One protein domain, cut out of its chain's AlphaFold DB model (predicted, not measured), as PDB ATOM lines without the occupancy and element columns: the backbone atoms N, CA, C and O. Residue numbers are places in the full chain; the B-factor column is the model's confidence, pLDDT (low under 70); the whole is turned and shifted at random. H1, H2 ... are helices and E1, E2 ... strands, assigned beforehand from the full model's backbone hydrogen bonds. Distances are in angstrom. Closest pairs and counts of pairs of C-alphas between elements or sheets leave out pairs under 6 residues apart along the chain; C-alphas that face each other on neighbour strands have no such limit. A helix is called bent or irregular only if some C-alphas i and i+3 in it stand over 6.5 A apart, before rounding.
ATOM      1  N   THR A   3      14.007  -3.008 107.515       97.00
ATOM      2  CA  THR A   3      15.194  -2.644 106.728       97.00
ATOM      3  C   THR A   3      14.729  -2.194 105.350       97.00
ATOM      4  O   THR A   3      13.928  -2.890 104.723       97.00
ATOM      5  N   THR A   4      15.199  -1.041 104.888       97.56
ATOM      6  CA  THR A   4      14.857  -0.463 103.579       97.56
ATOM      7  C   THR A   4      16.123  -0.018 102.864       97.56
ATOM      8  O   THR A   4      17.154   0.145 103.509       97.56
ATOM      9  N   GLY A   5      16.047   0.259 101.561       96.00
ATOM     10  CA  GLY A   5      17.141   0.955 100.883       96.00
ATOM     11  C   GLY A   5      17.428   2.311 101.539       96.00
ATOM     12  O   GLY A   5      16.511   2.946 102.071       96.00
ATOM     13  N   HIS A   6      18.699   2.718 101.543       97.50
ATOM     14  CA  HIS A   6      19.102   4.028 102.052       97.50
ATOM     15  C   HIS A   6      18.732   5.144 101.069       97.50
ATOM     16  O   HIS A   6      18.032   6.083 101.440       97.50
ATOM     17  N   ASP A   7      19.131   4.987  99.807       97.56
ATOM     18  CA  ASP A   7      18.773   5.879  98.705       97.56
ATOM     19  C   ASP A   7      17.545   5.364  97.949       97.56
ATOM     20  O   ASP A   7      17.136   4.212  98.096       97.56
ATOM     21  N   ALA A   8      16.950   6.207  97.108       97.31
ATOM     22  CA  ALA A   8      15.894   5.784  96.202       97.31
ATOM     23  C   ALA A   8      16.488   5.098  94.966       97.31
ATOM     24  O   ALA A   8      17.522   5.515  94.438       97.31
ATOM     25  N   TRP A   9      15.786   4.096  94.442       95.94
ATOM     26  CA  TRP A   9      16.156   3.450  93.186       95.94
ATOM     27  C   TRP A   9      14.930   3.211  92.318       95.94
ATOM     28  O   TRP A   9      13.848   2.872  92.802       95.94
ATOM     29  N   THR A  10      15.082   3.379  91.008       96.81
ATOM     30  CA  THR A  10      14.073   3.004  90.015       96.81
ATOM     31  C   THR A  10      14.764   2.666  88.706       96.81
ATOM     32  O   THR A  10      15.566   3.453  88.205       96.81
ATOM     33  N   GLY A  11      14.428   1.522  88.119       95.94
ATOM     34  CA  GLY A  11      15.033   1.100  86.866       95.94
ATOM     35  C   GLY A  11      14.782  -0.362  86.539       95.94
ATOM     36  O   GLY A  11      13.942  -1.025  87.147       95.94
ATOM     37  N   THR A  12      15.544  -0.858  85.569       95.69
ATOM     38  CA  THR A  12      15.578  -2.270  85.188       95.69
ATOM     39  C   THR A  12      16.907  -2.868  85.618       95.69
ATOM     40  O   THR A  12      17.961  -2.310  85.326       95.69
ATOM     41  N   GLU A  13      16.848  -4.009  86.292       92.88
ATOM     42  CA  GLU A  13      18.009  -4.767  86.741       92.88
ATOM     43  C   GLU A  13      17.980  -6.166  86.124       92.88
ATOM     44  O   GLU A  13      16.952  -6.853  86.135       92.88
ATOM     45  N   GLU A  14      19.113  -6.588  85.570       93.19
ATOM     46  CA  GLU A  14      19.253  -7.905  84.959       93.19
ATOM     47  C   GLU A  14      19.309  -8.998  86.022       93.19
ATOM     48  O   GLU A  14      20.031  -8.887  87.009       93.19
ATOM     49  N   ASN A  15      18.575 -10.088  85.795       86.44
ATOM     50  CA  ASN A  15      18.610 -11.286  86.636       86.44
ATOM     51  C   ASN A  15      18.333 -11.052  88.140       86.44
ATOM     52  O   ASN A  15      18.650 -11.900  88.974       86.44
ATOM     53  N   ARG A  16      17.677  -9.948  88.498       83.94
ATOM     54  CA  ARG A  16      17.326  -9.610  89.882       83.94
ATOM     55  C   ARG A  16      16.611 -10.733  90.640       83.94
ATOM     56  O   ARG A  16      16.867 -10.968  91.814       83.94
ATOM     57  N   LEU A  17      15.674 -11.410  89.973       88.44
ATOM     58  CA  LEU A  17      14.873 -12.494  90.557       88.44
ATOM     59  C   LEU A  17      15.496 -13.888  90.349       88.44
ATOM     60  O   LEU A  17      14.846 -14.893  90.622       88.44
ATOM     61  N   GLY A  18      16.723 -13.974  89.820       84.62
ATOM     62  CA  GLY A  18      17.418 -15.240  89.552       84.62
ATOM     63  C   GLY A  18      16.929 -16.014  88.317       84.62
ATOM     64  O   GLY A  18      17.379 -17.133  88.083       84.62
ATOM     65  N   GLY A  19      16.009 -15.445  87.529       86.88
ATOM     66  CA  GLY A  19      15.419 -16.070  86.334       86.88
ATOM     67  C   GLY A  19      16.059 -15.678  84.996       86.88
ATOM     68  O   GLY A  19      15.511 -15.999  83.946       86.88
ATOM     69  N   GLY A  20      17.166 -14.936  85.007       88.69
ATOM     70  CA  GLY A  20      17.881 -14.463  83.814       88.69
ATOM     71  C   GLY A  20      17.182 -13.353  83.021       88.69
ATOM     72  O   GLY A  20      17.748 -12.872  82.047       88.69
ATOM     73  N   ALA A  21      15.974 -12.943  83.417       92.75
ATOM     74  CA  ALA A  21      15.206 -11.907  82.737       92.75
ATOM     75  C   ALA A  21      15.415 -10.517  83.373       92.75
ATOM     76  O   ALA A  21      15.517 -10.423  84.606       92.75
ATOM     77  N   PRO A  22      15.407  -9.439  82.566       92.56
ATOM     78  CA  PRO A  22      15.392  -8.076  83.076       92.56
ATOM     79  C   PRO A  22      14.140  -7.837  83.919       92.56
ATOM     80  O   PRO A  22      13.021  -8.132  83.496       92.56
ATOM     81  N   THR A  23      14.325  -7.285  85.114       95.38
ATOM     82  CA  THR A  23      13.236  -6.958  86.038       95.38
ATOM     83  C   THR A  23      13.214  -5.461  86.285       95.38
ATOM     84  O   THR A  23      14.175  -4.903  86.812       95.38
ATOM     85  N   TRP A  24      12.105  -4.812  85.938       95.38
ATOM     86  CA  TRP A  24      11.852  -3.442  86.371       95.38
ATOM     87  C   TRP A  24      11.373  -3.433  87.822       95.38
ATOM     88  O   TRP A  24      10.494  -4.220  88.183       95.38
ATOM     89  N   TRP A  25      11.929  -2.554  88.651       94.88
ATOM     90  CA  TRP A  25      11.484  -2.376  90.032       94.88
ATOM     91  C   TRP A  25      11.780  -0.956  90.544       94.88
ATOM     92  O   TRP A  25      12.316  -0.106  89.828       94.88
ATOM     93  N   SER A  26      11.397  -0.683  91.786       95.62
ATOM     94  CA  SER A  26      11.770   0.540  92.490       95.62
ATOM     95  C   SER A  26      11.717   0.349  94.002       95.62
ATOM     96  O   SER A  26      11.077  -0.577  94.504       95.62
ATOM     97  N   HIS A  27      12.383   1.243  94.727       95.81
ATOM     98  CA  HIS A  27      12.156   1.482  96.146       95.81
ATOM     99  C   HIS A  27      12.400   2.953  96.481       95.81
ATOM    100  O   HIS A  27      13.138   3.651  95.784       95.81
ATOM    101  N   ALA A  28      11.762   3.412  97.555       97.88
ATOM    102  CA  ALA A  28      11.982   4.744  98.098       97.88
ATOM    103  C   ALA A  28      13.254   4.793  98.965       97.88
ATOM    104  O   ALA A  28      13.805   3.747  99.327       97.88
ATOM    105  N   ASP A  29      13.687   6.008  99.292       97.94
ATOM    106  CA  ASP A  29      14.792   6.281 100.213       97.94
ATOM    107  C   ASP A  29      14.388   6.119 101.691       97.94
ATOM    108  O   ASP A  29      13.219   5.891 102.037       97.94
ATOM    109  N   ALA A  30      15.373   6.232 102.581       98.19
ATOM    110  CA  ALA A  30      15.181   6.138 104.023       98.19
ATOM    111  C   ALA A  30      14.231   7.219 104.566       98.19
ATOM    112  O   ALA A  30      13.372   6.917 105.395       98.19
ATOM    113  N   ALA A  31      14.336   8.459 104.072       98.38
ATOM    114  CA  ALA A  31      13.516   9.580 104.534       98.38
ATOM    115  C   ALA A  31      12.024   9.350 104.249       98.38
ATOM    116  O   ALA A  31      11.189   9.482 105.143       98.38
ATOM    117  N   THR A  32      11.695   8.900 103.040       98.44
ATOM    118  CA  THR A  32      10.323   8.569 102.643       98.44
ATOM    119  C   THR A  32       9.776   7.405 103.471       98.44
ATOM    120  O   THR A  32       8.635   7.438 103.933       98.44
ATOM    121  N   ASN A  33      10.588   6.368 103.705       98.38
ATOM    122  CA  ASN A  33      10.169   5.238 104.533       98.38
ATOM    123  C   ASN A  33       9.939   5.646 105.995       98.38
ATOM    124  O   ASN A  33       8.961   5.201 106.595       98.38
ATOM    125  N   ARG A  34      10.781   6.520 106.561       98.44
ATOM    126  CA  ARG A  34      10.576   7.101 107.896       98.44
ATOM    127  C   ARG A  34       9.233   7.817 107.986       98.44
ATOM    128  O   ARG A  34       8.467   7.535 108.904       98.44
ATOM    129  N   GLU A  35       8.925   8.684 107.023       98.50
ATOM    130  CA  GLU A  35       7.644   9.397 106.986       98.50
ATOM    131  C   GLU A  35       6.459   8.425 106.962       98.50
ATOM    132  O   GLU A  35       5.497   8.601 107.708       98.50
ATOM    133  N   TRP A  36       6.525   7.367 106.153       98.44
ATOM    134  CA  TRP A  36       5.464   6.357 106.104       98.44
ATOM    135  C   TRP A  36       5.332   5.558 107.403       98.44
ATOM    136  O   TRP A  36       4.212   5.249 107.815       98.44
ATOM    137  N   ILE A  37       6.442   5.246 108.080       98.06
ATOM    138  CA  ILE A  37       6.423   4.592 109.398       98.06
ATOM    139  C   ILE A  37       5.720   5.488 110.426       98.06
ATOM    140  O   ILE A  37       4.872   5.010 111.184       98.06
ATOM    141  N   GLU A  38       6.029   6.783 110.433       97.88
ATOM    142  CA  GLU A  38       5.419   7.754 111.345       97.88
ATOM    143  C   GLU A  38       3.931   7.975 111.033       97.88
ATOM    144  O   GLU A  38       3.091   7.956 111.935       97.88
ATOM    145  N   GLN A  39       3.567   8.074 109.750       98.31
ATOM    146  CA  GLN A  39       2.171   8.158 109.297       98.31
ATOM    147  C   GLN A  39       1.354   6.911 109.657       98.31
ATOM    148  O   GLN A  39       0.148   7.006 109.886       98.31
ATOM    149  N   ALA A  40       1.999   5.747 109.766       97.75
ATOM    150  CA  ALA A  40       1.373   4.522 110.254       97.75
ATOM    151  C   ALA A  40       1.124   4.518 111.780       97.75
ATOM    152  O   ALA A  40       0.624   3.527 112.319       97.75
ATOM    153  N   GLY A  41       1.448   5.608 112.488       97.94
ATOM    154  CA  GLY A  41       1.219   5.763 113.926       97.94
ATOM    155  C   GLY A  41       2.285   5.099 114.798       97.94
ATOM    156  O   GLY A  41       2.013   4.763 115.953       97.94
ATOM    157  N   LEU A  42       3.479   4.866 114.252       98.31
ATOM    158  CA  LEU A  42       4.635   4.372 114.994       98.31
ATOM    159  C   LEU A  42       5.598   5.524 115.292       98.31
ATOM    160  O   LEU A  42       5.692   6.485 114.539       98.31
ATOM    161  N   THR A  43       6.358   5.404 116.374       98.31
ATOM    162  CA  THR A  43       7.485   6.295 116.663       98.31
ATOM    163  C   THR A  43       8.775   5.583 116.287       98.31
ATOM    164  O   THR A  43       9.019   4.477 116.776       98.31
ATOM    165  N   VAL A  44       9.585   6.197 115.421       97.88
ATOM    166  CA  VAL A  44      10.943   5.730 115.115       97.88
ATOM    167  C   VAL A  44      11.858   6.128 116.269       97.88
ATOM    168  O   VAL A  44      12.111   7.306 116.492       97.88
ATOM    169  N   GLU A  45      12.346   5.136 117.003       98.06
ATOM    170  CA  GLU A  45      13.246   5.320 118.146       98.06
ATOM    171  C   GLU A  45      14.713   5.345 117.701       98.06
ATOM    172  O   GLU A  45      15.535   6.043 118.288       98.06
ATOM    173  N   GLN A  46      15.041   4.591 116.649       98.00
ATOM    174  CA  GLN A  46      16.394   4.499 116.115       98.00
ATOM    175  C   GLN A  46      16.359   4.251 114.604       98.00
ATOM    176  O   GLN A  46      15.515   3.500 114.105       98.00
ATOM    177  N   GLU A  47      17.290   4.887 113.901       98.00
ATOM    178  CA  GLU A  47      17.608   4.654 112.494       98.00
ATOM    179  C   GLU A  47      19.124   4.501 112.375       98.00
ATOM    180  O   GLU A  47      19.858   5.385 112.814       98.00
ATOM    181  N   ASP A  48      19.578   3.402 111.774       98.19
ATOM    182  CA  ASP A  48      20.995   3.146 111.517       98.19
ATOM    183  C   ASP A  48      21.249   2.921 110.027       98.19
ATOM    184  O   ASP A  48      20.465   2.259 109.345       98.19
ATOM    185  N   PHE A  49      22.390   3.402 109.534       97.94
ATOM    186  CA  PHE A  49      22.879   3.052 108.204       97.94
ATOM    187  C   PHE A  49      23.643   1.723 108.245       97.94
ATOM    188  O   PHE A  49      24.563   1.546 109.048       97.94
ATOM    189  N   VAL A  50      23.290   0.807 107.345       97.75
ATOM    190  CA  VAL A  50      23.946  -0.492 107.172       97.75
ATOM    191  C   VAL A  50      24.610  -0.524 105.791       97.75
ATOM    192  O   VAL A  50      23.894  -0.583 104.792       97.75
ATOM    193  N   PRO A  51      25.953  -0.483 105.698       97.12
ATOM    194  CA  PRO A  51      26.648  -0.446 104.413       97.12
ATOM    195  C   PRO A  51      26.501  -1.763 103.631       97.12
ATOM    196  O   PRO A  51      26.665  -2.845 104.197       97.12
ATOM    197  N   GLU A  52      26.262  -1.664 102.321       94.69
ATOM    198  CA  GLU A  52      26.263  -2.783 101.371       94.69
ATOM    199  C   GLU A  52      26.785  -2.321 100.001       94.69
ATOM    200  O   GLU A  52      26.190  -1.462  99.349       94.69
ATOM    201  N   GLY A  53      27.890  -2.917  99.538       92.50
ATOM    202  CA  GLY A  53      28.527  -2.517  98.280       92.50
ATOM    203  C   GLY A  53      28.938  -1.041  98.300       92.50
ATOM    204  O   GLY A  53      29.566  -0.590  99.256       92.50
ATOM    205  N   ASP A  54      28.558  -0.304  97.254       91.88
ATOM    206  CA  ASP A  54      28.801   1.141  97.116       91.88
ATOM    207  C   ASP A  54      27.668   2.009  97.710       91.88
ATOM    208  O   ASP A  54      27.675   3.231  97.562       91.88
ATOM    209  N   GLY A  55      26.689   1.385  98.375       93.69
ATOM    210  CA  GLY A  55      25.552   2.044  99.014       93.69
ATOM    211  C   GLY A  55      25.205   1.390 100.350       93.69
ATOM    212  O   GLY A  55      26.083   1.006 101.127       93.69
ATOM    213  N   GLY A  56      23.911   1.269 100.644       96.62
ATOM    214  CA  GLY A  56      23.464   0.567 101.839       96.62
ATOM    215  C   GLY A  56      21.970   0.661 102.105       96.62
ATOM    216  O   GLY A  56      21.170   1.063 101.256       96.62
ATOM    217  N   HIS A  57      21.618   0.294 103.330       97.81
ATOM    218  CA  HIS A  57      20.256   0.234 103.839       97.81
ATOM    219  C   HIS A  57      20.078   1.125 105.059       97.81
ATOM    220  O   HIS A  57      21.036   1.440 105.761       97.81
ATOM    221  N   ALA A  58      18.828   1.467 105.346       98.31
ATOM    222  CA  ALA A  58      18.417   2.013 106.627       98.31
ATOM    223  C   ALA A  58      17.734   0.921 107.462       98.31
ATOM    224  O   ALA A  58      16.823   0.234 106.993       98.31
ATOM    225  N   LEU A  59      18.180   0.759 108.706       98.44
ATOM    226  CA  LEU A  59      17.569  -0.102 109.713       98.44
ATOM    227  C   LEU A  59      16.753   0.756 110.676       98.44
ATOM    228  O   LEU A  59      17.308   1.573 111.403       98.44
ATOM    229  N   PHE A  60      15.447   0.518 110.730       98.44
ATOM    230  CA  PHE A  60      14.523   1.226 111.609       98.44
ATOM    231  C   PHE A  60      14.070   0.360 112.783       98.44
ATOM    232  O   PHE A  60      13.490  -0.727 112.614       98.44
ATOM    233  N   TRP A  61      14.208   0.913 113.985       98.38
ATOM    234  CA  TRP A  61      13.507   0.458 115.178       98.38
ATOM    235  C   TRP A  61      12.374   1.425 115.480       98.38
ATOM    236  O   TRP A  61      12.594   2.588 115.803       98.38
ATOM    237  N   ALA A  62      11.148   0.926 115.375       98.00
ATOM    238  CA  ALA A  62       9.950   1.693 115.654       98.00
ATOM    239  C   ALA A  62       9.025   0.909 116.581       98.00
ATOM    240  O   ALA A  62       8.976  -0.327 116.530       98.00
ATOM    241  N   ARG A  63       8.282   1.632 117.412       97.56
ATOM    242  CA  ARG A  63       7.312   1.069 118.353       97.56
ATOM    243  C   ARG A  63       5.990   1.811 118.268       97.56
ATOM    244  O   ARG A  63       5.926   2.934 117.771       97.56
ATOM    245  N   ARG A  64       4.933   1.190 118.788       94.25
ATOM    246  CA  ARG A  64       3.711   1.936 119.092       94.25
ATOM    247  C   ARG A  64       3.966   2.839 120.312       94.25
ATOM    248  O   ARG A  64       4.708   2.401 121.203       94.25
TER     249      ARG A  64
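This is residues 3 to 64 of the 65 residues of an uncharacterized protein of Streptomyces sp. BK308 (UniProt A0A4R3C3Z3). A long, bent two-stranded hairpin, E4 and E5, with the short strand E1 added beside E5, makes a three-stranded sheet, and the one helix, H1, packs over one face of it. A second, smaller hairpin, E2 and E3, reaches away from this body, and its loop, residues 14 to 22, makes one far end of a loosely built, elongated shape. The printed part has 62 residues with five named strands and one named helix, in the order E1, E2, E3, H1, E4, E5, a mixed class of helices and strands. The larger sheet has the order E1, E5, E4 and the smaller one E2, E3, both antiparallel. The whole is loose, with a radius of gyration of the C-alphas of 13.9 A, and spans 41 by 23 by 16 A.

E4, residues 43 to 52, is 25.9 A long from first to last C-alpha and bends by 52 degrees at residue 46. E5, residues 55 to 63, is 26.6 A long and ends with C-alpha 63 at (7.312, 1.069, 118.353). E1, residues 3 to 5, begins with C-alpha 3 at (15.194, -2.644, 106.728). H1, residues 30 to 39, is 14.2 A long. E2 holds residues 9 to 13, and E3 residues 23 to 27, with C-alpha 23 at (13.236, -6.958, 86.038).

E4 and E5 form a hairpin, antiparallel at 159 degrees, with N 48 and O 59 2.9 A apart and N 57 and O 50 2.8 A apart, both within hydrogen-bond range. E1 and E5 are antiparallel at 143 degrees, with N 58 and O 4 at 2.8 A, within hydrogen-bond range. E1 and E4 are the edge strands. H1 is on one face of this sheet, in two layers, a sheet with a helix on one face, at a height over the sheet of 7.8 A. It runs along the strands, at 15 degrees to E5 on the local plane. It lies over E5, where 4 of its 10 C-alphas fall, and only just not over E1, where 2 fall. The closest C-alphas of H1 and E5 are those of Ala 30 and Ala 58, 5.9 A apart. Every O i to N i+4 pair in H1 is within hydrogen-bond range. E2 and E3 form the other hairpin, antiparallel at 166 degrees, with N 11 and O 25 at 3.2 A and N 25 and O 11 at 2.9 A, within hydrogen-bond range. E2 and E3 are each apart from E4 and E5, and E2 is apart from H1.

The two farthest C-alphas, those of Gly 20 and Arg 64, are 41.4 A apart. The printed part has no cut and no long link; the link from E2 to E3, nine residues, is short, and the other four are tight. The mean pLDDT of the printed part is 95.8, and no printed residue is under 70.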